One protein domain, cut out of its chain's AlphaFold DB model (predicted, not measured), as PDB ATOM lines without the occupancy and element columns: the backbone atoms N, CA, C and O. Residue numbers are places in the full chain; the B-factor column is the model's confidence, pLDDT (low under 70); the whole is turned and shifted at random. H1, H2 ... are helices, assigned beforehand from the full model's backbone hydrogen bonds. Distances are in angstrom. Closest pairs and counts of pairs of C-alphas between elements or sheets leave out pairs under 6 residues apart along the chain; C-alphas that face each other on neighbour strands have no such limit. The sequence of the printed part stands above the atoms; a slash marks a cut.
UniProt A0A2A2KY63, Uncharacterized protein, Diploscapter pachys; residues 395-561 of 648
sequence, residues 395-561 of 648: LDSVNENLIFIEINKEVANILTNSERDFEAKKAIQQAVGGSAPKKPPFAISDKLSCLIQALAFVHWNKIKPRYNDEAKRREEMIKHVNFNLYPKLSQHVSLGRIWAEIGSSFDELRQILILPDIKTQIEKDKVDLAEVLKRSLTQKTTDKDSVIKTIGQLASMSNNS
ATOM      1  N   LEU A 395     143.565 122.254 103.324       48.16
ATOM      2  CA  LEU A 395     143.607 123.612 103.875       48.16
ATOM      3  C   LEU A 395     142.248 124.322 103.763       48.16
ATOM      4  O   LEU A 395     141.932 125.131 104.631       48.16
ATOM      5  N   ASP A 396     141.416 123.979 102.772       47.66
ATOM      6  CA  ASP A 396     140.064 124.546 102.616       47.66
ATOM      7  C   ASP A 396     139.138 124.265 103.818       47.66
ATOM      8  O   ASP A 396     138.209 125.031 104.082       47.66
ATOM      9  N   SER A 397     139.408 123.204 104.589       47.28
ATOM     10  CA  SER A 397     138.680 122.871 105.823       47.28
ATOM     11  C   SER A 397     139.173 123.615 107.070       47.28
ATOM     12  O   SER A 397     138.579 123.463 108.142       47.28
ATOM     13  N   VAL A 398     140.225 124.440 106.974       58.84
ATOM     14  CA  VAL A 398     140.680 125.238 108.119       58.84
ATOM     15  C   VAL A 398     139.769 126.442 108.299       58.84
ATOM     16  O   VAL A 398     139.750 127.397 107.520       58.84
ATOM     17  N   ASN A 399     138.986 126.373 109.370       71.88
ATOM     18  CA  ASN A 399     138.045 127.404 109.763       71.88
ATOM     19  C   ASN A 399     138.794 128.720 110.047       71.88
ATOM     20  O   ASN A 399     139.582 128.789 110.990       71.88
ATOM     21  N   GLU A 400     138.517 129.779 109.276       80.75
ATOM     22  CA  GLU A 400     139.082 131.124 109.506       80.75
ATOM     23  C   GLU A 400     138.838 131.588 110.947       80.75
ATOM     24  O   GLU A 400     139.707 132.210 111.555       80.75
ATOM     25  N   ASN A 401     137.697 131.207 111.536       81.56
ATOM     26  CA  ASN A 401     137.372 131.513 112.927       81.56
ATOM     27  C   ASN A 401     138.387 130.926 113.919       81.56
ATOM     28  O   ASN A 401     138.651 131.550 114.940       81.56
ATOM     29  N   LEU A 402     138.999 129.773 113.627       85.19
ATOM     30  CA  LEU A 402     140.030 129.186 114.486       85.19
ATOM     31  C   LEU A 402     141.331 129.997 114.435       85.19
ATOM     32  O   LEU A 402     141.949 130.228 115.473       85.19
ATOM     33  N   ILE A 403     141.708 130.485 113.247       85.56
ATOM     34  CA  ILE A 403     142.855 131.389 113.077       85.56
ATOM     35  C   ILE A 403     142.574 132.716 113.798       85.56
ATOM     36  O   ILE A 403     143.416 133.182 114.558       85.56
ATOM     37  N   PHE A 404     141.366 133.279 113.664       84.50
ATOM     38  CA  PHE A 404     140.941 134.471 114.412       84.50
ATOM     39  C   PHE A 404     140.965 134.275 115.937       84.50
ATOM     40  O   PHE A 404     141.401 135.174 116.656       84.50
ATOM     41  N   ILE A 405     140.516 133.122 116.444       86.69
ATOM     42  CA  ILE A 405     140.578 132.795 117.876       86.69
ATOM     43  C   ILE A 405     142.034 132.787 118.355       86.69
ATOM     44  O   ILE A 405     142.330 133.352 119.406       86.69
ATOM     45  N   GLU A 406     142.950 132.185 117.595       88.25
ATOM     46  CA  GLU A 406     144.362 132.128 117.979       88.25
ATOM     47  C   GLU A 406     145.068 133.491 117.849       88.25
ATOM     48  O   GLU A 406     145.865 133.831 118.720       88.25
ATOM     49  N   ILE A 407     144.711 134.317 116.853       88.31
ATOM     50  CA  ILE A 407     145.138 135.728 116.761       88.31
ATOM     51  C   ILE A 407     144.743 136.485 118.035       88.31
ATOM     52  O   ILE A 407     145.592 137.124 118.655       88.31
ATOM     53  N   ASN A 408     143.484 136.378 118.469       86.56
ATOM     54  CA  ASN A 408     142.998 137.074 119.664       86.56
ATOM     55  C   ASN A 408     143.722 136.612 120.943       86.56
ATOM     56  O   ASN A 408     144.080 137.443 121.779       86.56
ATOM     57  N   LYS A 409     143.980 135.303 121.093       88.38
ATOM     58  CA  LYS A 409     144.776 134.776 122.216       88.38
ATOM     59  C   LYS A 409     146.209 135.298 122.197       88.38
ATOM     60  O   LYS A 409     146.729 135.670 123.243       88.38
ATOM     61  N   GLU A 410     146.846 135.319 121.028       89.31
ATOM     62  CA  GLU A 410     148.231 135.767 120.894       89.31
ATOM     63  C   GLU A 410     148.364 137.265 121.188       89.31
ATOM     64  O   GLU A 410     149.266 137.664 121.918       89.31
ATOM     65  N   VAL A 411     147.417 138.089 120.731       87.00
ATOM     66  CA  VAL A 411     147.337 139.513 121.095       87.00
ATOM     67  C   VAL A 411     147.197 139.690 122.611       87.00
ATOM     68  O   VAL A 411     147.958 140.453 123.204       87.00
ATOM     69  N   ALA A 412     146.298 138.949 123.269       86.62
ATOM     70  CA  ALA A 412     146.146 139.001 124.727       86.62
ATOM     71  C   ALA A 412     147.417 138.541 125.479       86.62
ATOM     72  O   ALA A 412     147.787 139.126 126.502       86.62
ATOM     73  N   ASN A 413     148.125 137.538 124.955       88.75
ATOM     74  CA  ASN A 413     149.405 137.063 125.484       88.75
ATOM     75  C   ASN A 413     150.505 138.136 125.353       88.75
ATOM     76  O   ASN A 413     151.189 138.441 126.328       88.75
ATOM     77  N   ILE A 414     150.636 138.782 124.187       86.62
ATOM     78  CA  ILE A 414     151.585 139.890 123.980       86.62
ATOM     79  C   ILE A 414     151.287 141.042 124.948       86.62
ATOM     80  O   ILE A 414     152.206 141.535 125.601       86.62
ATOM     81  N   LEU A 415     150.019 141.440 125.096       85.56
ATOM     82  CA  LEU A 415     149.621 142.515 126.009       85.56
ATOM     83  C   LEU A 415     149.983 142.188 127.463       85.56
ATOM     84  O   LEU A 415     150.688 142.968 128.102       85.56
ATOM     85  N   THR A 416     149.576 141.020 127.966       85.94
ATOM     86  CA  THR A 416     149.841 140.611 129.358       85.94
ATOM     87  C   THR A 416     151.330 140.440 129.663       85.94
ATOM     88  O   THR A 416     151.770 140.807 130.753       85.94
ATOM     89  N   ASN A 417     152.129 139.953 128.710       85.44
ATOM     90  CA  ASN A 417     153.584 139.891 128.864       85.44
ATOM     91  C   ASN A 417     154.214 141.291 128.820       85.44
ATOM     92  O   ASN A 417     155.025 141.610 129.682       85.44
ATOM     93  N   SER A 418     153.782 142.162 127.900       83.94
ATOM     94  CA  SER A 418     154.289 143.538 127.807       83.94
ATOM     95  C   SER A 418     153.987 144.377 129.055       83.94
ATOM     96  O   SER A 418     154.818 145.191 129.451       83.94
ATOM     97  N   GLU A 419     152.843 144.148 129.713       86.06
ATOM     98  CA  GLU A 419     152.501 144.790 130.988       86.06
ATOM     99  C   GLU A 419     153.397 144.287 132.122       86.06
ATOM    100  O   GLU A 419     153.925 145.084 132.896       86.06
ATOM    101  N   ARG A 420     153.619 142.966 132.195       84.62
ATOM    102  CA  ARG A 420     154.475 142.345 133.215       84.62
ATOM    103  C   ARG A 420     155.924 142.819 133.094       84.62
ATOM    104  O   ARG A 420     156.524 143.198 134.095       84.62
ATOM    105  N   ASP A 421     156.454 142.856 131.875       83.62
ATOM    106  CA  ASP A 421     157.804 143.346 131.584       83.62
ATOM    107  C   ASP A 421     157.940 144.850 131.859       83.62
ATOM    108  O   ASP A 421     158.998 145.313 132.292       83.62
ATOM    109  N   PHE A 422     156.878 145.622 131.607       85.44
ATOM    110  CA  PHE A 422     156.837 147.049 131.906       85.44
ATOM    111  C   PHE A 422     156.861 147.313 133.414       85.44
ATOM    112  O   PHE A 422     157.707 148.078 133.876       85.44
ATOM    113  N   GLU A 423     155.994 146.654 134.186       86.00
ATOM    114  CA  GLU A 423     155.954 146.803 135.642       86.00
ATOM    115  C   GLU A 423     157.231 146.273 136.314       86.00
ATOM    116  O   GLU A 423     157.764 146.932 137.204       86.00
ATOM    117  N   ALA A 424     157.817 145.174 135.823       86.25
ATOM    118  CA  ALA A 424     159.121 144.700 136.290       86.25
ATOM    119  C   ALA A 424     160.238 145.738 136.053       86.25
ATOM    120  O   ALA A 424     160.998 146.060 136.968       86.25
ATOM    121  N   LYS A 425     160.318 146.327 134.850       85.81
ATOM    122  CA  LYS A 425     161.294 147.392 134.539       85.81
ATOM    123  C   LYS A 425     161.050 148.664 135.353       85.81
ATOM    124  O   LYS A 425     162.009 149.312 135.764       85.81
ATOM    125  N   LYS A 426     159.786 149.011 135.599       87.81
ATOM    126  CA  LYS A 426     159.373 150.159 136.413       87.81
ATOM    127  C   LYS A 426     159.758 149.974 137.881       87.81
ATOM    128  O   LYS A 426     160.328 150.901 138.447       87.81
ATOM    129  N   ALA A 427     159.553 148.790 138.457       86.06
ATOM    130  CA  ALA A 427     160.001 148.464 139.810       86.06
ATOM    131  C   ALA A 427     161.533 148.556 139.951       86.06
ATOM    132  O   ALA A 427     162.028 149.181 140.886       86.06
ATOM    133  N   ILE A 428     162.287 148.020 138.980       87.31
ATOM    134  CA  ILE A 428     163.757 148.125 138.957       87.31
ATOM    135  C   ILE A 428     164.205 149.591 138.860       87.31
ATOM    136  O   ILE A 428     165.073 150.017 139.616       87.31
ATOM    137  N   GLN A 429     163.613 150.395 137.971       86.25
ATOM    138  CA  GLN A 429     163.996 151.806 137.837       86.25
ATOM    139  C   GLN A 429     163.609 152.646 139.059       86.25
ATOM    140  O   GLN A 429     164.395 153.505 139.448       86.25
ATOM    141  N   GLN A 430     162.481 152.359 139.717       84.38
ATOM    142  CA  GLN A 430     162.132 152.985 140.996       84.38
ATOM    143  C   GLN A 430     163.143 152.640 142.100       84.38
ATOM    144  O   GLN A 430     163.559 153.536 142.828       84.38
ATOM    145  N   ALA A 431     163.603 151.386 142.182       83.25
ATOM    146  CA  ALA A 431     164.630 150.972 143.142       83.25
ATOM    147  C   ALA A 431     166.009 151.622 142.893       83.25
ATOM    148  O   ALA A 431     166.778 151.808 143.830       83.25
ATOM    149  N   VAL A 432     166.313 151.994 141.644       87.62
ATOM    150  CA  VAL A 432     167.571 152.657 141.238       87.62
ATOM    151  C   VAL A 432     167.431 154.196 141.188       87.62
ATOM    152  O   VAL A 432     168.361 154.899 140.805       87.62
ATOM    153  N   GLY A 433     166.277 154.756 141.577       82.69
ATOM    154  CA  GLY A 433     166.032 156.209 141.567       82.69
ATOM    155  C   GLY A 433     165.910 156.833 140.167       82.69
ATOM    156  O   GLY A 433     166.016 158.049 140.015       82.69
ATOM    157  N   GLY A 434     165.699 156.017 139.133       79.31
ATOM    158  CA  GLY A 434     165.536 156.460 137.750       79.31
ATOM    159  C   GLY A 434     164.119 156.944 137.426       79.31
ATOM    160  O   GLY A 434     163.133 156.539 138.043       79.31
ATOM    161  N   SER A 435     163.996 157.781 136.393       75.06
ATOM    162  CA  SER A 435     162.692 158.156 135.832       75.06
ATOM    163  C   SER A 435     161.960 156.929 135.277       75.06
ATOM    164  O   SER A 435     162.589 156.092 134.631       75.06
ATOM    165  N   ALA A 436     160.638 156.859 135.466       74.19
ATOM    166  CA  ALA A 436     159.829 155.721 135.032       74.19
ATOM    167  C   ALA A 436     159.998 155.405 133.528       74.19
ATOM    168  O   ALA A 436     160.076 156.330 132.708       74.19
ATOM    169  N   PRO A 437     160.007 154.116 133.137       78.25
ATOM    170  CA  PRO A 437     160.224 153.741 131.749       78.25
ATOM    171  C   PRO A 437     159.046 154.200 130.888       78.25
ATOM    172  O   PRO A 437     157.902 154.274 131.341       78.25
ATOM    173  N   LYS A 438     159.298 154.462 129.602       79.38
ATOM    174  CA  LYS A 438     158.210 154.606 128.626       79.38
ATOM    175  C   LYS A 438     157.625 153.226 128.337       79.38
ATOM    176  O   LYS A 438     158.377 152.271 128.135       79.38
ATOM    177  N   LYS A 439     156.293 153.124 128.299       74.62
ATOM    178  CA  LYS A 439     155.609 151.876 127.941       74.62
ATOM    179  C   LYS A 439     156.050 151.450 126.531       74.62
ATOM    180  O   LYS A 439     156.010 152.295 125.632       74.62
ATOM    181  N   PRO A 440     156.529 150.208 126.331       70.81
ATOM    182  CA  PRO A 440     157.022 149.784 125.027       70.81
ATOM    183  C   PRO A 440     155.888 149.815 123.989       70.81
ATOM    184  O   PRO A 440     154.743 149.504 124.331       70.81
ATOM    185  N   PRO A 441     156.172 150.181 122.726       73.31
ATOM    186  CA  PRO A 441     155.190 150.066 121.656       73.31
ATOM    187  C   PRO A 441     154.835 148.592 121.430       73.31
ATOM    188  O   PRO A 441     155.687 147.715 121.583       73.31
ATOM    189  N   PHE A 442     153.591 148.320 121.029       80.88
ATOM    190  CA  PHE A 442     153.163 146.961 120.700       80.88
ATOM    191  C   PHE A 442     154.022 146.398 119.556       80.88
ATOM    192  O   PHE A 442     154.107 146.981 118.470       80.88
ATOM    193  N   ALA A 443     154.664 145.261 119.811       82.56
ATOM    194  CA  ALA A 443     155.450 144.527 118.832       82.56
ATOM    195  C   ALA A 443     154.657 143.304 118.361       82.56
ATOM    196  O   ALA A 443     154.146 142.534 119.173       82.56
ATOM    197  N   ILE A 444     154.569 143.121 117.044       83.88
ATOM    198  CA  ILE A 444     154.021 141.898 116.452       83.88
ATOM    199  C   ILE A 444     155.014 140.768 116.756       83.88
ATOM    200  O   ILE A 444     156.183 140.883 116.392       83.88
ATOM    201  N   SER A 445     154.573 139.708 117.442       86.50
ATOM    202  CA  SER A 445     155.392 138.502 117.641       86.50
ATOM    203  C   SER A 445     155.492 137.703 116.339       86.50
ATOM    204  O   SER A 445     154.573 137.745 115.520       86.50
ATOM    205  N   ASP A 446     156.552 136.908 116.165       85.25
ATOM    206  CA  ASP A 446     156.693 136.021 114.997       85.25
ATOM    207  C   ASP A 446     155.469 135.103 114.830       85.25
ATOM    208  O   ASP A 446     154.990 134.878 113.717       85.25
ATOM    209  N   LYS A 447     154.898 134.631 115.951       86.75
ATOM    210  CA  LYS A 447     153.665 133.834 115.970       86.75
ATOM    211  C   LYS A 447     152.454 134.643 115.494       86.75
ATOM    212  O   LYS A 447     151.675 134.127 114.695       86.75
ATOM    213  N   LEU A 448     152.289 135.893 115.938       88.56
ATOM    214  CA  LEU A 448     151.209 136.762 115.458       88.56
ATOM    215  C   LEU A 448     151.366 137.079 113.962       88.56
ATOM    216  O   LEU A 448     150.369 137.055 113.242       88.56
ATOM    217  N   SER A 449     152.596 137.303 113.483       89.00
ATOM    218  CA  SER A 449     152.865 137.514 112.054       89.00
ATOM    219  C   SER A 449     152.493 136.273 111.228       89.00
ATOM    220  O   SER A 449     151.655 136.369 110.329       89.00
ATOM    221  N   CYS A 450     152.953 135.079 111.632       87.44
ATOM    222  CA  CYS A 450     152.571 133.806 111.002       87.44
ATOM    223  C   CYS A 450     151.046 133.588 110.968       87.44
ATOM    224  O   CYS A 450     150.519 133.055 109.994       87.44
ATOM    225  N   LEU A 451     150.313 133.995 112.012       88.94
ATOM    226  CA  LEU A 451     148.850 133.877 112.064       88.94
ATOM    227  C   LEU A 451     148.135 134.872 111.132       88.94
ATOM    228  O   LEU A 451     147.164 134.495 110.473       88.94
ATOM    229  N   ILE A 452     148.618 136.115 111.037       90.44
ATOM    230  CA  ILE A 452     148.122 137.128 110.088       90.44
ATOM    231  C   ILE A 452     148.333 136.646 108.644       90.44
ATOM    232  O   ILE A 452     147.400 136.660 107.837       90.44
ATOM    233  N   GLN A 453     149.532 136.149 108.343       88.88
ATOM    234  CA  GLN A 453     149.895 135.574 107.047       88.88
ATOM    235  C   GLN A 453     149.064 134.324 106.723       88.88
ATOM    236  O   GLN A 453     148.583 134.179 105.600       88.88
ATOM    237  N   ALA A 454     148.833 133.442 107.703       87.88
ATOM    238  CA  ALA A 454     147.991 132.256 107.548       87.88
ATOM    239  C   ALA A 454     146.536 132.600 107.221       87.88
ATOM    240  O   ALA A 454     145.953 131.993 106.321       87.88
ATOM    241  N   LEU A 455     145.957 133.593 107.902       88.62
ATOM    242  CA  LEU A 455     144.608 134.065 107.603       88.62
ATOM    243  C   LEU A 455     144.527 134.643 106.183       88.62
ATOM    244  O   LEU A 455     143.645 134.254 105.416       88.62
ATOM    245  N   ALA A 456     145.473 135.512 105.811       89.06
ATOM    246  CA  ALA A 456     145.540 136.079 104.467       89.06
ATOM    247  C   ALA A 456     145.709 134.989 103.393       89.06
ATOM    248  O   ALA A 456     145.053 135.043 102.356       89.06
ATOM    249  N   PHE A 457     146.513 133.953 103.646       87.50
ATOM    250  CA  PHE A 457     146.684 132.829 102.727       87.50
ATOM    251  C   PHE A 457     145.402 132.011 102.543       87.50
ATOM    252  O   PHE A 457     145.004 131.735 101.410       87.50
ATOM    253  N   VAL A 458     144.730 131.639 103.638       87.75
ATOM    254  CA  VAL A 458     143.452 130.907 103.584       87.75
ATOM    255  C   VAL A 458     142.402 131.723 102.832       87.75
ATOM    256  O   VAL A 458     141.723 131.187 101.955       87.75
ATOM    257  N   HIS A 459     142.306 133.026 103.102       88.44
ATOM    258  CA  HIS A 459     141.321 133.867 102.436       88.44
ATOM    259  C   HIS A 459     141.651 134.115 100.953       88.44
ATOM    260  O   HIS A 459     140.768 134.038 100.095       88.44
ATOM    261  N   TRP A 460     142.930 134.314 100.611       89.12
ATOM    262  CA  TRP A 460     143.374 134.444  99.221       89.12
ATOM    263  C   TRP A 460     143.033 133.205  98.394       89.12
ATOM    264  O   TRP A 460     142.489 133.336  97.300       89.12
ATOM    265  N   ASN A 461     143.265 132.002  98.929       87.00
ATOM    266  CA  ASN A 461     142.924 130.756  98.237       87.00
ATOM    267  C   ASN A 461     141.410 130.578  98.026       87.00
ATOM    268  O   ASN A 461     141.021 129.955  97.042       87.00
ATOM    269  N   LYS A 462     140.549 131.181  98.858       87.69
ATOM    270  CA  LYS A 462     139.089 131.214  98.638       87.69
ATOM    271  C   LYS A 462     138.656 132.236  97.589       87.69
ATOM    272  O   LYS A 462     137.705 131.979  96.853       87.69
ATOM    273  N   ILE A 463     139.335 133.380  97.510       89.12
ATOM    274  CA  ILE A 463     139.093 134.423  96.499       89.12
ATOM    275  C   ILE A 463     139.595 133.969  95.115       89.12
ATOM    276  O   ILE A 463     138.919 134.182  94.107       89.12
ATOM    277  N   LYS A 464     140.765 133.321  95.055       86.00
ATOM    278  CA  LYS A 464     141.481 132.970  93.819       86.00
ATOM    279  C   LYS A 464     140.653 132.209  92.764       86.00
ATOM    280  O   LYS A 464     140.729 132.623  91.609       86.00
ATOM    281  N   PRO A 465     139.849 131.178  93.104       86.19
ATOM    282  CA  PRO A 465     138.981 130.484  92.150       86.19
ATOM    283  C   PRO A 465     137.625 131.172  91.918       86.19
ATOM    284  O   PRO A 465     136.927 130.809  90.979       86.19
ATOM    285  N   ARG A 466     137.222 132.141  92.755       86.06
ATOM    286  CA  ARG A 466     135.928 132.844  92.625       86.06
ATOM    287  C   ARG A 466     135.956 133.966  91.591       86.06
ATOM    288  O   ARG A 466     134.927 134.262  90.994       86.06
ATOM    289  N   TYR A 467     137.117 134.589  91.382       88.25
ATOM    290  CA  TYR A 467     137.273 135.707  90.456       88.25
ATOM    291  C   TYR A 467     138.449 135.467  89.503       88.25
ATOM    292  O   TYR A 467     139.603 135.339  89.922       88.25
ATOM    293  N   ASN A 468     138.145 135.457  88.203       83.56
ATOM    294  CA  ASN A 468     139.148 135.373  87.138       83.56
ATOM    295  C   ASN A 468     139.941 136.684  86.988       83.56
ATOM    296  O   ASN A 468     141.122 136.655  86.651       83.56
ATOM    297  N   ASP A 469     139.299 137.818  87.279       90.12
ATOM    298  CA  ASP A 469     139.884 139.159  87.243       90.12
ATOM    299  C   ASP A 469     140.742 139.429  88.491       90.12
ATOM    300  O   ASP A 469     140.260 139.398  89.627       90.12
ATOM    301  N   GLU A 470     142.026 139.717  88.277       85.12
ATOM    302  CA  GLU A 470     142.980 140.001  89.346       85.12
ATOM    303  C   GLU A 470     142.672 141.307  90.095       85.12
ATOM    304  O   GLU A 470     142.920 141.380  91.299       85.12
ATOM    305  N   ALA A 471     142.085 142.314  89.435       87.00
ATOM    306  CA  ALA A 471     141.693 143.555  90.097       87.00
ATOM    307  C   ALA A 471     140.621 143.285  91.162       87.00
ATOM    308  O   ALA A 471     140.810 143.655  92.321       87.00
ATOM    309  N   LYS A 472     139.575 142.523  90.810       89.38
ATOM    310  CA  LYS A 472     138.540 142.067  91.758       89.38
ATOM    311  C   LYS A 472     139.108 141.199  92.878       89.38
ATOM    312  O   LYS A 472     138.707 141.360  94.026       89.38
ATOM    313  N   ARG A 473     140.081 140.320  92.593       89.69
ATOM    314  CA  ARG A 473     140.753 139.539  93.652       89.69
ATOM    315  C   ARG A 473     141.461 140.430  94.671       89.69
ATOM    316  O   ARG A 473     141.349 140.186  95.872       89.69
ATOM    317  N   ARG A 474     142.184 141.456  94.207       89.56
ATOM    318  CA  ARG A 474     142.854 142.427  95.087       89.56
ATOM    319  C   ARG A 474     141.833 143.252  95.874       89.56
ATOM    320  O   ARG A 474     142.007 143.410  97.075       89.56
ATOM    321  N   GLU A 475     140.754 143.702  95.235       90.38
ATOM    322  CA  GLU A 475     139.666 144.448  95.883       90.38
ATOM    323  C   GLU A 475     139.007 143.648  97.024       90.38
ATOM    324  O   GLU A 475     138.879 144.156  98.138       90.38
ATOM    325  N   GLU A 476     138.656 142.379  96.793       91.50
ATOM    326  CA  GLU A 476     138.069 141.516  97.828       91.50
ATOM    327  C   GLU A 476     139.053 141.193  98.962       91.50
ATOM    328  O   GLU A 476     138.665 141.184 100.130       91.50
ATOM    329  N   MET A 477     140.347 141.020  98.662       91.81
ATOM    330  CA  MET A 477     141.371 140.887  99.706       91.81
ATOM    331  C   MET A 477     141.470 142.166 100.556       91.81
ATOM    332  O   MET A 477     141.526 142.088 101.784       91.81
ATOM    333  N   ILE A 478     141.428 143.347  99.930       91.69
ATOM    334  CA  ILE A 478     141.438 144.636 100.639       91.69
ATOM    335  C   ILE A 478     140.208 144.777 101.537       91.69
ATOM    336  O   ILE A 478     140.350 145.138 102.707       91.69
ATOM    337  N   LYS A 479     139.012 144.428 101.044       91.50
ATOM    338  CA  LYS A 479     137.791 144.381 101.864       91.50
ATOM    339  C   LYS A 479     137.950 143.419 103.039       91.50
ATOM    340  O   LYS A 479     137.640 143.794 104.170       91.50
ATOM    341  N   HIS A 480     138.461 142.208 102.816       90.00
ATOM    342  CA  HIS A 480     138.636 141.241 103.898       90.00
ATOM    343  C   HIS A 480     139.560 141.772 105.000       90.00
ATOM    344  O   HIS A 480     139.180 141.764 106.173       90.00
ATOM    345  N   VAL A 481     140.737 142.286 104.635       90.88
ATOM    346  CA  VAL A 481     141.697 142.831 105.604       90.88
ATOM    347  C   VAL A 481     141.110 144.039 106.336       90.88
ATOM    348  O   VAL A 481     141.130 144.062 107.566       90.88
ATOM    349  N   ASN A 482     140.522 144.999 105.618       90.62
ATOM    350  CA  ASN A 482     140.028 146.244 106.210       90.62
ATOM    351  C   ASN A 482     138.775 146.057 107.086       90.62
ATOM    352  O   ASN A 482     138.627 146.783 108.067       90.62
ATOM    353  N   PHE A 483     137.889 145.102 106.767       88.44
ATOM    354  CA  PHE A 483     136.614 144.912 107.479       88.44
ATOM    355  C   PHE A 483     136.574 143.705 108.434       88.44
ATOM    356  O   PHE A 483     135.795 143.733 109.382       88.44
ATOM    357  N   ASN A 484     137.400 142.665 108.247       85.44
ATOM    358  CA  ASN A 484     137.367 141.460 109.099       85.44
ATOM    359  C   ASN A 484     138.596 141.307 110.005       85.44
ATOM    360  O   ASN A 484     138.455 140.848 111.144       85.44
ATOM    361  N   LEU A 485     139.788 141.667 109.516       86.94
ATOM    362  CA  LEU A 485     141.041 141.529 110.265       86.94
ATOM    363  C   LEU A 485     141.393 142.799 111.043       86.94
ATOM    364  O   LEU A 485     141.548 142.750 112.264       86.94
ATOM    365  N   TYR A 486     141.484 143.939 110.356       90.44
ATOM    366  CA  TYR A 486     141.932 145.190 110.960       90.44
ATOM    367  C   TYR A 486     141.083 145.644 112.152       90.44
ATOM    368  O   TYR A 486     141.693 145.979 113.164       90.44
ATOM    369  N   PRO A 487     139.734 145.596 112.154       87.69
ATOM    370  CA  PRO A 487     138.965 146.088 113.299       87.69
ATOM    371  C   PRO A 487     139.319 145.374 114.610       87.69
ATOM    372  O   PRO A 487     139.384 146.019 115.654       87.69
ATOM    373  N   LYS A 488     139.657 144.077 114.540       80.12
ATOM    374  CA  LYS A 488     140.076 143.244 115.684       80.12
ATOM    375  C   LYS A 488     141.494 143.564 116.179       80.12
ATOM    376  O   LYS A 488     141.788 143.347 117.348       80.12
ATOM    377  N   LEU A 489     142.360 144.081 115.305       85.69
ATOM    378  CA  LEU A 489     143.753 144.434 115.611       85.69
ATOM    379  C   LEU A 489     143.981 145.945 115.803       85.69
ATOM    380  O   LEU A 489     145.021 146.336 116.329       85.69
ATOM    381  N   SER A 490     143.013 146.783 115.428       86.75
ATOM    382  CA  SER A 490     143.114 148.251 115.339       86.75
ATOM    383  C   SER A 490     143.514 148.958 116.639       86.75
ATOM    384  O   SER A 490     144.071 150.052 116.597       86.75
ATOM    385  N   GLN A 491     143.277 148.328 117.792       84.06
ATOM    386  CA  GLN A 491     143.674 148.839 119.108       84.06
ATOM    387  C   GLN A 491     145.181 148.685 119.399       84.06
ATOM    388  O   GLN A 491     145.683 149.272 120.359       84.06
ATOM    389  N   HIS A 492     145.901 147.881 118.608       83.25
ATOM    390  CA  HIS A 492     147.271 147.441 118.903       83.25
ATOM    391  C   HIS A 492     148.216 147.518 117.697       83.25
ATOM    392  O   HIS A 492     149.407 147.774 117.864       83.25
ATOM    393  N   VAL A 493     147.701 147.311 116.482       87.12
ATOM    394  CA  VAL A 493     148.472 147.288 115.234       87.12
ATOM    395  C   VAL A 493     147.817 148.214 114.216       87.12
ATOM    396  O   VAL A 493     146.612 148.143 113.978       87.12
ATOM    397  N   SER A 494     148.618 149.077 113.594       90.12
ATOM    398  CA  SER A 494     148.157 149.984 112.546       90.12
ATOM    399  C   SER A 494     147.941 149.249 111.215       90.12
ATOM    400  O   SER A 494     148.586 148.237 110.926       90.12
ATOM    401  N   LEU A 495     147.026 149.756 110.383       89.94
ATOM    402  CA  LEU A 495     146.600 149.076 109.155       89.94
ATOM    403  C   LEU A 495     147.752 148.845 108.163       89.94
ATOM    404  O   LEU A 495     147.868 147.761 107.595       89.94
ATOM    405  N   GLY A 496     148.635 149.827 107.985       89.69
ATOM    406  CA  GLY A 496     149.808 149.719 107.119       89.69
ATOM    407  C   GLY A 496     150.788 148.648 107.596       89.69
ATOM    408  O   GLY A 496     151.373 147.934 106.784       89.69
ATOM    409  N   ARG A 497     150.909 148.441 108.913       89.19
ATOM    410  CA  ARG A 497     151.761 147.378 109.456       89.19
ATOM    411  C   ARG A 497     151.161 145.985 109.245       89.19
ATOM    412  O   ARG A 497     151.909 145.062 108.949       89.19
ATOM    413  N   ILE A 498     149.834 145.836 109.300       90.88
ATOM    414  CA  ILE A 498     149.163 144.582 108.901       90.88
ATOM    415  C   ILE A 498     149.415 144.295 107.417       90.88
ATOM    416  O   ILE A 498     149.785 143.176 107.068       90.88
ATOM    417  N   TRP A 499     149.271 145.298 106.545       91.56
ATOM    418  CA  TRP A 499     149.566 145.135 105.120       91.56
ATOM    419  C   TRP A 499     151.015 144.725 104.865       91.56
ATOM    420  O   TRP A 499     151.249 143.801 104.089       91.56
ATOM    421  N   ALA A 500     151.976 145.334 105.563       89.00
ATOM    422  CA  ALA A 500     153.383 144.962 105.467       89.00
ATOM    423  C   ALA A 500     153.645 143.478 105.796       89.00
ATOM    424  O   ALA A 500     154.380 142.826 105.053       89.00
ATOM    425  N   GLU A 501     153.013 142.924 106.839       89.38
ATOM    426  CA  GLU A 501     153.134 141.492 107.173       89.38
ATOM    427  C   GLU A 501     152.387 140.573 106.190       89.38
ATOM    428  O   GLU A 501     152.794 139.436 105.978       89.38
ATOM    429  N   ILE A 502     151.305 141.038 105.554       89.06
ATOM    430  CA  ILE A 502     150.577 140.252 104.541       89.06
ATOM    431  C   ILE A 502     151.365 140.169 103.226       89.06
ATOM    432  O   ILE A 502     151.421 139.114 102.591       89.06
ATOM    433  N   GLY A 503     151.972 141.277 102.794       85.81
ATOM    434  CA  GLY A 503     152.732 141.322 101.546       85.81
ATOM    435  C   GLY A 503     154.163 140.783 101.655       85.81
ATOM    436  O   GLY A 503     154.749 140.435 100.628       85.81
ATOM    437  N   SER A 504     154.739 140.646 102.853       81.50
ATOM    438  CA  SER A 504     156.073 140.049 103.012       81.50
ATOM    439  C   SER A 504     156.104 138.582 102.539       81.50
ATOM    440  O   SER A 504     156.940 138.214 101.708       81.50
ATOM    441  N   SER A 505     155.139 137.758 102.951       72.38
ATOM    442  CA  SER A 505     155.181 136.300 102.727       72.38
ATOM    443  C   SER A 505     154.678 135.813 101.360       72.38
ATOM    444  O   SER A 505     155.004 134.694 100.948       72.38
ATOM    445  N   PHE A 506     153.904 136.618 100.619       75.75
ATOM    446  CA  PHE A 506     153.255 136.173  99.376       75.75
ATOM    447  C   PHE A 506     153.535 137.095  98.191       75.75
ATOM    448  O   PHE A 506     153.014 138.203  98.115       75.75
ATOM    449  N   ASP A 507     154.277 136.586  97.205       76.19
ATOM    450  CA  ASP A 507     154.593 137.294  95.954       76.19
ATOM    451  C   ASP A 507     153.334 137.805  95.231       76.19
ATOM    452  O   ASP A 507     153.321 138.910  94.699       76.19
ATOM    453  N   GLU A 508     152.247 137.027  95.280       77.81
ATOM    454  CA  GLU A 508     150.945 137.371  94.694       77.81
ATOM    455  C   GLU A 508     150.245 138.534  95.425       77.81
ATOM    456  O   GLU A 508     149.507 139.291  94.799       77.81
ATOM    457  N   LEU A 509     150.501 138.721  96.729       82.50
ATOM    458  CA  LEU A 509     149.927 139.813  97.529       82.50
ATOM    459  C   LEU A 509     150.821 141.064  97.558       82.50
ATOM    460  O   LEU A 509     150.326 142.146  97.864       82.50
ATOM    461  N   ARG A 510     152.103 140.976  97.173       83.81
ATOM    462  CA  ARG A 510     153.011 142.146  97.089       83.81
ATOM    463  C   ARG A 510     152.495 143.242  96.176       83.81
ATOM    464  O   ARG A 510     152.680 144.414  96.482       83.81
ATOM    465  N   GLN A 511     151.809 142.873  95.094       83.62
ATOM    466  CA  GLN A 511     151.194 143.844  94.189       83.62
ATOM    467  C   GLN A 511     150.153 144.731  94.895       83.62
ATOM    468  O   GLN A 511     149.962 145.875  94.494       83.62
ATOM    469  N   ILE A 512     149.523 144.250  95.977       86.62
ATOM    470  CA  ILE A 512     148.580 145.038  96.783       86.62
ATOM    471  C   ILE A 512     149.309 146.159  97.540       86.62
ATOM    472  O   ILE A 512     148.771 147.258  97.642       86.62
ATOM    473  N   LEU A 513     150.553 145.941  97.992       86.81
ATOM    474  CA  LEU A 513     151.345 146.968  98.693       86.81
ATOM    475  C   LEU A 513     151.722 148.164  97.806       86.81
ATOM    476  O   LEU A 513     152.053 149.229  98.317       86.81
ATOM    477  N   ILE A 514     151.708 147.974  96.484       86.25
ATOM    478  CA  ILE A 514     152.087 148.988  95.491       86.25
ATOM    479  C   ILE A 514     150.875 149.867  95.116       86.25
ATOM    480  O   ILE A 514     151.046 150.942  94.541       86.25
ATOM    481  N   LEU A 515     149.648 149.461  95.475       88.38
ATOM    482  CA  LEU A 515     148.445 150.263  95.236       88.38
ATOM    483  C   LEU A 515     148.523 151.594  96.009       88.38
ATOM    484  O   LEU A 515     148.863 151.563  97.194       88.38
ATOM    485  N   PRO A 516     148.178 152.747  95.395       87.31
ATOM    486  CA  PRO A 516     148.390 154.068  95.993       87.31
ATOM    487  C   PRO A 516     147.825 154.228  97.408       87.31
ATOM    488  O   PRO A 516     148.524 154.725  98.291       87.31
ATOM    489  N   ASP A 517     146.605 153.748  97.651       87.50
ATOM    490  CA  ASP A 517     145.932 153.864  98.952       87.50
ATOM    491  C   ASP A 517     146.647 153.053 100.045       87.50
ATOM    492  O   ASP A 517     146.863 153.530 101.160       87.50
ATOM    493  N   ILE A 518     147.067 151.829  99.705       89.50
ATOM    494  CA  ILE A 518     147.766 150.915 100.615       89.50
ATOM    495  C   ILE A 518     149.178 151.428 100.893       89.50
ATOM    496  O   ILE A 518     149.576 151.520 102.053       89.50
ATOM    497  N   LYS A 519     149.904 151.847  99.850       89.19
ATOM    498  CA  LYS A 519     151.216 152.491  99.960       89.19
ATOM    499  C   LYS A 519     151.160 153.709 100.889       89.19
ATOM    500  O   LYS A 519     151.927 153.775 101.846       89.19
ATOM    501  N   THR A 520     150.210 154.617 100.660       88.62
ATOM    502  CA  THR A 520     150.020 155.821 101.488       88.62
ATOM    503  C   THR A 520     149.757 155.458 102.951       88.62
ATOM    504  O   THR A 520     150.278 156.106 103.858       88.62
ATOM    505  N   GLN A 521     148.987 154.395 103.211       87.06
ATOM    506  CA  GLN A 521     148.710 153.923 104.568       87.06
ATOM    507  C   GLN A 521     149.934 153.273 105.247       87.06
ATOM    508  O   GLN A 521     150.117 153.450 106.450       87.06
ATOM    509  N   ILE A 522     150.788 152.564 104.501       88.31
ATOM    510  CA  ILE A 522     152.065 151.998 104.984       88.31
ATOM    511  C   ILE A 522     153.054 153.122 105.341       88.31
ATOM    512  O   ILE A 522     153.626 153.124 106.434       88.31
ATOM    513  N   GLU A 523     153.201 154.112 104.459       88.19
ATOM    514  CA  GLU A 523     154.092 155.265 104.649       88.19
ATOM    515  C   GLU A 523     153.635 156.158 105.817       88.19
ATOM    516  O   GLU A 523     154.450 156.563 106.648       88.19
ATOM    517  N   LYS A 524     152.321 156.390 105.953       90.12
ATOM    518  CA  LYS A 524     151.713 157.104 107.093       90.12
ATOM    519  C   LYS A 524     152.022 156.444 108.438       90.12
ATOM    520  O   LYS A 524     152.258 157.141 109.426       90.12
ATOM    521  N   ASP A 525     152.064 155.115 108.464       86.94
ATOM    522  CA  ASP A 525     152.388 154.321 109.652       86.94
ATOM    523  C   ASP A 525     153.910 154.210 109.904       86.94
ATOM    524  O   ASP A 525     154.336 153.505 110.821       86.94
ATOM    525  N   LYS A 526     154.733 154.934 109.127       87.94
ATOM    526  CA  LYS A 526     156.207 154.962 109.189       87.94
ATOM    527  C   LYS A 526     156.862 153.593 108.983       87.94
ATOM    528  O   LYS A 526     157.934 153.325 109.528       87.94
ATOM    529  N   VAL A 527     156.226 152.728 108.198       85.38
ATOM    530  CA  VAL A 527     156.794 151.440 107.798       85.38
ATOM    531  C   VAL A 527     157.564 151.631 106.492       85.38
ATOM    532  O   VAL A 527     157.009 152.121 105.512       85.38
ATOM    533  N   ASP A 528     158.841 151.242 106.463       86.12
ATOM    534  CA  ASP A 528     159.651 151.308 105.244       86.12
ATOM    535  C   ASP A 528     159.187 150.238 104.241       86.12
ATOM    536  O   ASP A 528     159.508 149.053 104.350       86.12
ATOM    537  N   LEU A 529     158.411 150.672 103.244       85.25
ATOM    538  CA  LEU A 529     157.910 149.812 102.178       85.25
ATOM    539  C   LEU A 529     159.045 149.200 101.337       85.25
ATOM    540  O   LEU A 529     158.914 148.062 100.888       85.25
ATOM    541  N   ALA A 530     160.163 149.904 101.138       84.12
ATOM    542  CA  ALA A 530     161.304 149.362 100.403       84.12
ATOM    543  C   ALA A 530     161.995 148.254 101.210       84.12
ATOM    544  O   ALA A 530     162.371 147.226 100.644       84.12
ATOM    545  N   GLU A 531     162.100 148.409 102.531       84.12
ATOM    546  CA  GLU A 531     162.619 147.371 103.425       84.12
ATOM    547  C   GLU A 531     161.684 146.154 103.495       84.12
ATOM    548  O   GLU A 531     162.154 145.020 103.395       84.12
ATOM    549  N   VAL A 532     160.362 146.362 103.567       82.50
ATOM    550  CA  VAL A 532     159.348 145.290 103.506       82.50
ATOM    551  C   VAL A 532     159.433 144.529 102.183       82.50
ATOM    552  O   VAL A 532     159.542 143.302 102.186       82.50
ATOM    553  N   LEU A 533     159.456 145.235 101.047       81.69
ATOM    554  CA  LEU A 533     159.593 144.616  99.726       81.69
ATOM    555  C   LEU A 533     160.940 143.889  99.585       81.69
ATOM    556  O   LEU A 533     160.977 142.780  99.052       81.69
ATOM    557  N   LYS A 534     162.034 144.431 100.128       81.12
ATOM    558  CA  LYS A 534     163.347 143.770 100.142       81.12
ATOM    559  C   LYS A 534     163.348 142.501 100.998       81.12
ATOM    560  O   LYS A 534     163.774 141.460 100.499       81.12
ATOM    561  N   ARG A 535     162.829 142.556 102.234       72.81
ATOM    562  CA  ARG A 535     162.648 141.383 103.115       72.81
ATOM    563  C   ARG A 535     161.865 140.296 102.388       72.81
ATOM    564  O   ARG A 535     162.352 139.171 102.270       72.81
ATOM    565  N   SER A 536     160.744 140.680 101.783       71.62
ATOM    566  CA  SER A 536     159.889 139.801 100.992       71.62
ATOM    567  C   SER A 536     160.658 139.100  99.856       71.62
ATOM    568  O   SER A 536     160.597 137.877  99.721       71.62
ATOM    569  N   LEU A 537     161.470 139.842  99.092       70.44
ATOM    570  CA  LEU A 537     162.247 139.308  97.969       70.44
ATOM    571  C   LEU A 537     163.363 138.353  98.432       70.44
ATOM    572  O   LEU A 537     163.745 137.437  97.700       70.44
ATOM    573  N   THR A 538     163.877 138.546  99.652       67.94
ATOM    574  CA  THR A 538     164.875 137.660 100.275       67.94
ATOM    575  C   THR A 538     164.278 136.435 100.981       67.94
ATOM    576  O   THR A 538     164.951 135.405 101.064       67.94
ATOM    577  N   GLN A 539     163.019 136.486 101.435       60.56
ATOM    578  CA  GLN A 539     162.305 135.360 102.053       60.56
ATOM    579  C   GLN A 539     161.845 134.331 101.001       60.56
ATOM    580  O   GLN A 539     160.670 134.208 100.655       60.56
ATOM    581  N   LYS A 540     162.792 133.534 100.493       47.97
ATOM    582  CA  LYS A 540     162.501 132.395  99.608       47.97
ATOM    583  C   LYS A 540     161.820 131.247 100.357       47.97
ATOM    584  O   LYS A 540     162.486 130.520 101.085       47.97
ATOM    585  N   THR A 541     160.547 130.992 100.044       47.78
ATOM    586  CA  THR A 541     159.779 129.735 100.268       47.78
ATOM    587  C   THR A 541     159.585 129.219 101.704       47.78
ATOM    588  O   THR A 541     158.483 128.779 102.009       47.78
ATOM    589  N   THR A 542     160.570 129.305 102.597       46.47
ATOM    590  CA  THR A 542     160.540 128.712 103.948       46.47
ATOM    591  C   THR A 542     159.422 129.275 104.831       46.47
ATOM    592  O   THR A 542     158.899 128.574 105.692       46.47
ATOM    593  N   ASP A 543     159.012 130.520 104.590       58.00
ATOM    594  CA  ASP A 543     157.919 131.161 105.327       58.00
ATOM    595  C   ASP A 543     156.537 130.639 104.894       58.00
ATOM    596  O   ASP A 543     155.640 130.469 105.715       58.00
ATOM    597  N   LYS A 544     156.378 130.245 103.619       64.94
ATOM    598  CA  LYS A 544     155.159 129.563 103.152       64.94
ATOM    599  C   LYS A 544     155.025 128.188 103.807       64.94
ATOM    600  O   LYS A 544     153.926 127.829 104.218       64.94
ATOM    601  N   ASP A 545     156.130 127.460 103.983       68.56
ATOM    602  CA  ASP A 545     156.140 126.199 104.737       68.56
ATOM    603  C   ASP A 545     155.832 126.420 106.229       68.56
ATOM    604  O   ASP A 545     155.129 125.608 106.833       68.56
ATOM    605  N   SER A 546     156.299 127.530 106.820       72.88
ATOM    606  CA  SER A 546     155.944 127.947 108.187       72.88
ATOM    607  C   SER A 546     154.437 128.190 108.319       72.88
ATOM    608  O   SER A 546     153.779 127.552 109.139       72.88
ATOM    609  N   VAL A 547     153.862 129.008 107.433       74.25
ATOM    610  CA  VAL A 547     152.419 129.284 107.373       74.25
ATOM    611  C   VAL A 547     151.605 128.001 107.169       74.25
ATOM    612  O   VAL A 547     150.658 127.749 107.915       74.25
ATOM    613  N   ILE A 548     151.984 127.142 106.216       75.94
ATOM    614  CA  ILE A 548     151.312 125.854 105.969       75.94
ATOM    615  C   ILE A 548     151.407 124.942 107.203       75.94
ATOM    616  O   ILE A 548     150.426 124.285 107.558       75.94
ATOM    617  N   LYS A 549     152.543 124.935 107.909       80.69
ATOM    618  CA  LYS A 549     152.722 124.195 109.165       80.69
ATOM    619  C   LYS A 549     151.841 124.751 110.287       80.69
ATOM    620  O   LYS A 549     151.209 123.953 110.974       80.69
ATOM    621  N   THR A 550     151.743 126.069 110.455       77.75
ATOM    622  CA  THR A 550     150.835 126.714 111.422       77.75
ATOM    623  C   THR A 550     149.376 126.363 111.126       77.75
ATOM    624  O   THR A 550     148.645 125.955 112.027       77.75
ATOM    625  N   ILE A 551     148.963 126.425 109.855       76.81
ATOM    626  CA  ILE A 551     147.623 126.026 109.401       76.81
ATOM    627  C   ILE A 551     147.366 124.534 109.697       76.81
ATOM    628  O   ILE A 551     146.321 124.186 110.249       76.81
ATOM    629  N   GLY A 552     148.332 123.654 109.416       78.12
ATOM    630  CA  GLY A 552     148.247 122.220 109.720       78.12
ATOM    631  C   GLY A 552     148.200 121.906 111.223       78.12
ATOM    632  O   GLY A 552     147.449 121.026 111.649       78.12
ATOM    633  N   GLN A 553     148.947 122.650 112.045       81.25
ATOM    634  CA  GLN A 553     148.893 122.549 113.506       81.25
ATOM    635  C   GLN A 553     147.510 122.950 114.033       81.25
ATOM    636  O   GLN A 553     146.900 122.175 114.770       81.25
ATOM    637  N   LEU A 554     146.968 124.088 113.588       78.69
ATOM    638  CA  LEU A 554     145.615 124.541 113.935       78.69
ATOM    639  C   LEU A 554     144.548 123.508 113.531       78.69
ATOM    640  O   LEU A 554     143.704 123.140 114.351       78.69
ATOM    641  N   ALA A 555     144.635 122.950 112.319       70.94
ATOM    642  CA  ALA A 555     143.755 121.871 111.865       70.94
ATOM    643  C   ALA A 555     143.818 120.630 112.780       70.94
ATOM    644  O   ALA A 555     142.788 120.045 113.122       70.94
ATOM    645  N   SER A 556     145.021 120.243 113.222       73.94
ATOM    646  CA  SER A 556     145.213 119.103 114.130       73.94
ATOM    647  C   SER A 556     144.621 119.341 115.526       73.94
ATOM    648  O   SER A 556     144.019 118.431 116.099       73.94
ATOM    649  N   MET A 557     144.698 120.573 116.044       69.06
ATOM    650  CA  MET A 557     144.087 120.946 117.323       69.06
ATOM    651  C   MET A 557     142.557 120.849 117.254       69.06
ATOM    652  O   MET A 557     141.948 120.259 118.147       69.06
ATOM    653  N   SER A 558     141.951 121.332 116.163       62.97
ATOM    654  CA  SER A 558     140.496 121.274 115.941       62.97
ATOM    655  C   SER A 558     139.945 119.840 115.927       62.97
ATOM    656  O   SER A 558     138.870 119.577 116.469       62.97
ATOM    657  N   ASN A 559     140.691 118.902 115.334       55.06
ATOM    658  CA  ASN A 559     140.295 117.493 115.228       55.06
ATOM    659  C   ASN A 559     140.493 116.697 116.529       55.06
ATOM    660  O   ASN A 559     139.863 115.656 116.717       55.06
ATOM    661  N   ASN A 560     141.345 117.180 117.436       51.12
ATOM    662  CA  ASN A 560     141.533 116.575 118.754       51.12
ATOM    663  C   ASN A 560     140.514 117.095 119.781       51.12
ATOM    664  O   ASN A 560     140.117 116.337 120.665       51.12
ATOM    665  N   SER A 561     140.029 118.336 119.647       47.72
ATOM    666  CA  SER A 561     138.939 118.847 120.493       47.72
ATOM    667  C   SER A 561     137.610 118.120 120.268       47.72
ATOM    668  O   SER A 561     136.912 117.841 121.237       47.72
TER     669      SER A 561
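Overview. This is residues 395 to 561 of the 648 residues of an uncharacterized protein of Diploscapter pachys (UniProt A0A2A2KY63). A body of crossing helices has one long arm: H1 begins beside H2, and beyond residue 411 it runs away from the body, from which residues 432 to 445 fold back to H2. In the body the short helices H5 and H7 run alongside H4 with H6 across one end of them, H2 crosses H4 near the other end, H3 packs on H2, and H8 crosses H2 on the side away from H4. The printed part has 167 residues with eight named helices, H1 to H8 in order along the chain, and no named strand; its class is all helix. It is compact, with a radius of gyration of the C-alphas of 17.9 A, and its C-alphas span 64 by 44 by 30 A.

Along the chain. H1, residues 400 to 431, begins with C-alpha 400 at (139.082, 131.124, 109.506) and is 46.7 A long. H2 is residues 446 to 463, 25.6 A. H3, residues 470 to 489, 26.6 A, has a kink of 29 degrees near residue 483. H4 is residues 495 to 505, with C-alpha 495 at (146.600, 149.076, 109.155). H5 is residues 507 to 513, H6 residues 516 to 524 and H7 residues 529 to 538. H8, residues 542 to 561, is 28.9 A long and ends with C-alpha 561 at (138.939, 118.847, 120.493).

Arrangement. H4 is the hub, touching five helices. It forms a hairpin with H5, at a shallow tilt of 21 degrees; their closest C-alphas, of Gly 503 and Arg 510, are 4.5 A apart. H7 touches H4 the same way at 20 degrees, Ser 504 and Ser 536 being closest with C-alphas 4.3 A apart. H6 touches H4 about perpendicular, only just, at 72 degrees, with the closest C-alphas, of Gly 496 and Ile 522, 3.9 A apart. H3 and H4 only just touch, with 3 pairs of C-alphas within 8 A, the closest those of Tyr 486 and Leu 495, 6.3 A apart. H2 touches H4 about perpendicular at 80 degrees, closest at the C-alphas of Gln 453 and Ile 502, 5.4 A apart. H2 and H3 are a hairpin at a steep tilt of 40 degrees, with the closest C-alphas, of Ile 463 and Arg 473, 6.1 A apart. H1 touches H2 with residues 400 to 411 alone, a hairpin at 20 degrees, closest at the C-alphas of Ile 407 and Leu 451, 6.3 A apart. H8 touches H2 about perpendicular at 86 degrees, closest at the C-alphas of Ala 454 and Val 547, 5.3 A apart. H7 and H8 are apart. Every O i to N i+4 pair is within hydrogen-bond range in H1, H2, H6, H7 and H8; the counts are 13 of 16 in H3, 6 of 7 in H4 and 0 of 3 in H5, where 3 of 4 O i to N i+3 pairs are within range.

Size, cuts and confidence. The two C-alphas farthest apart, of Gly 433 and Asn 468, are 64.2 A apart. The printed part has no cut. The link from H1 to H2, 14 residues, is long. The mean pLDDT of the printed part is 81.9, and residues 395 to 398, 538 to 545 and 557 to 561 are under 70.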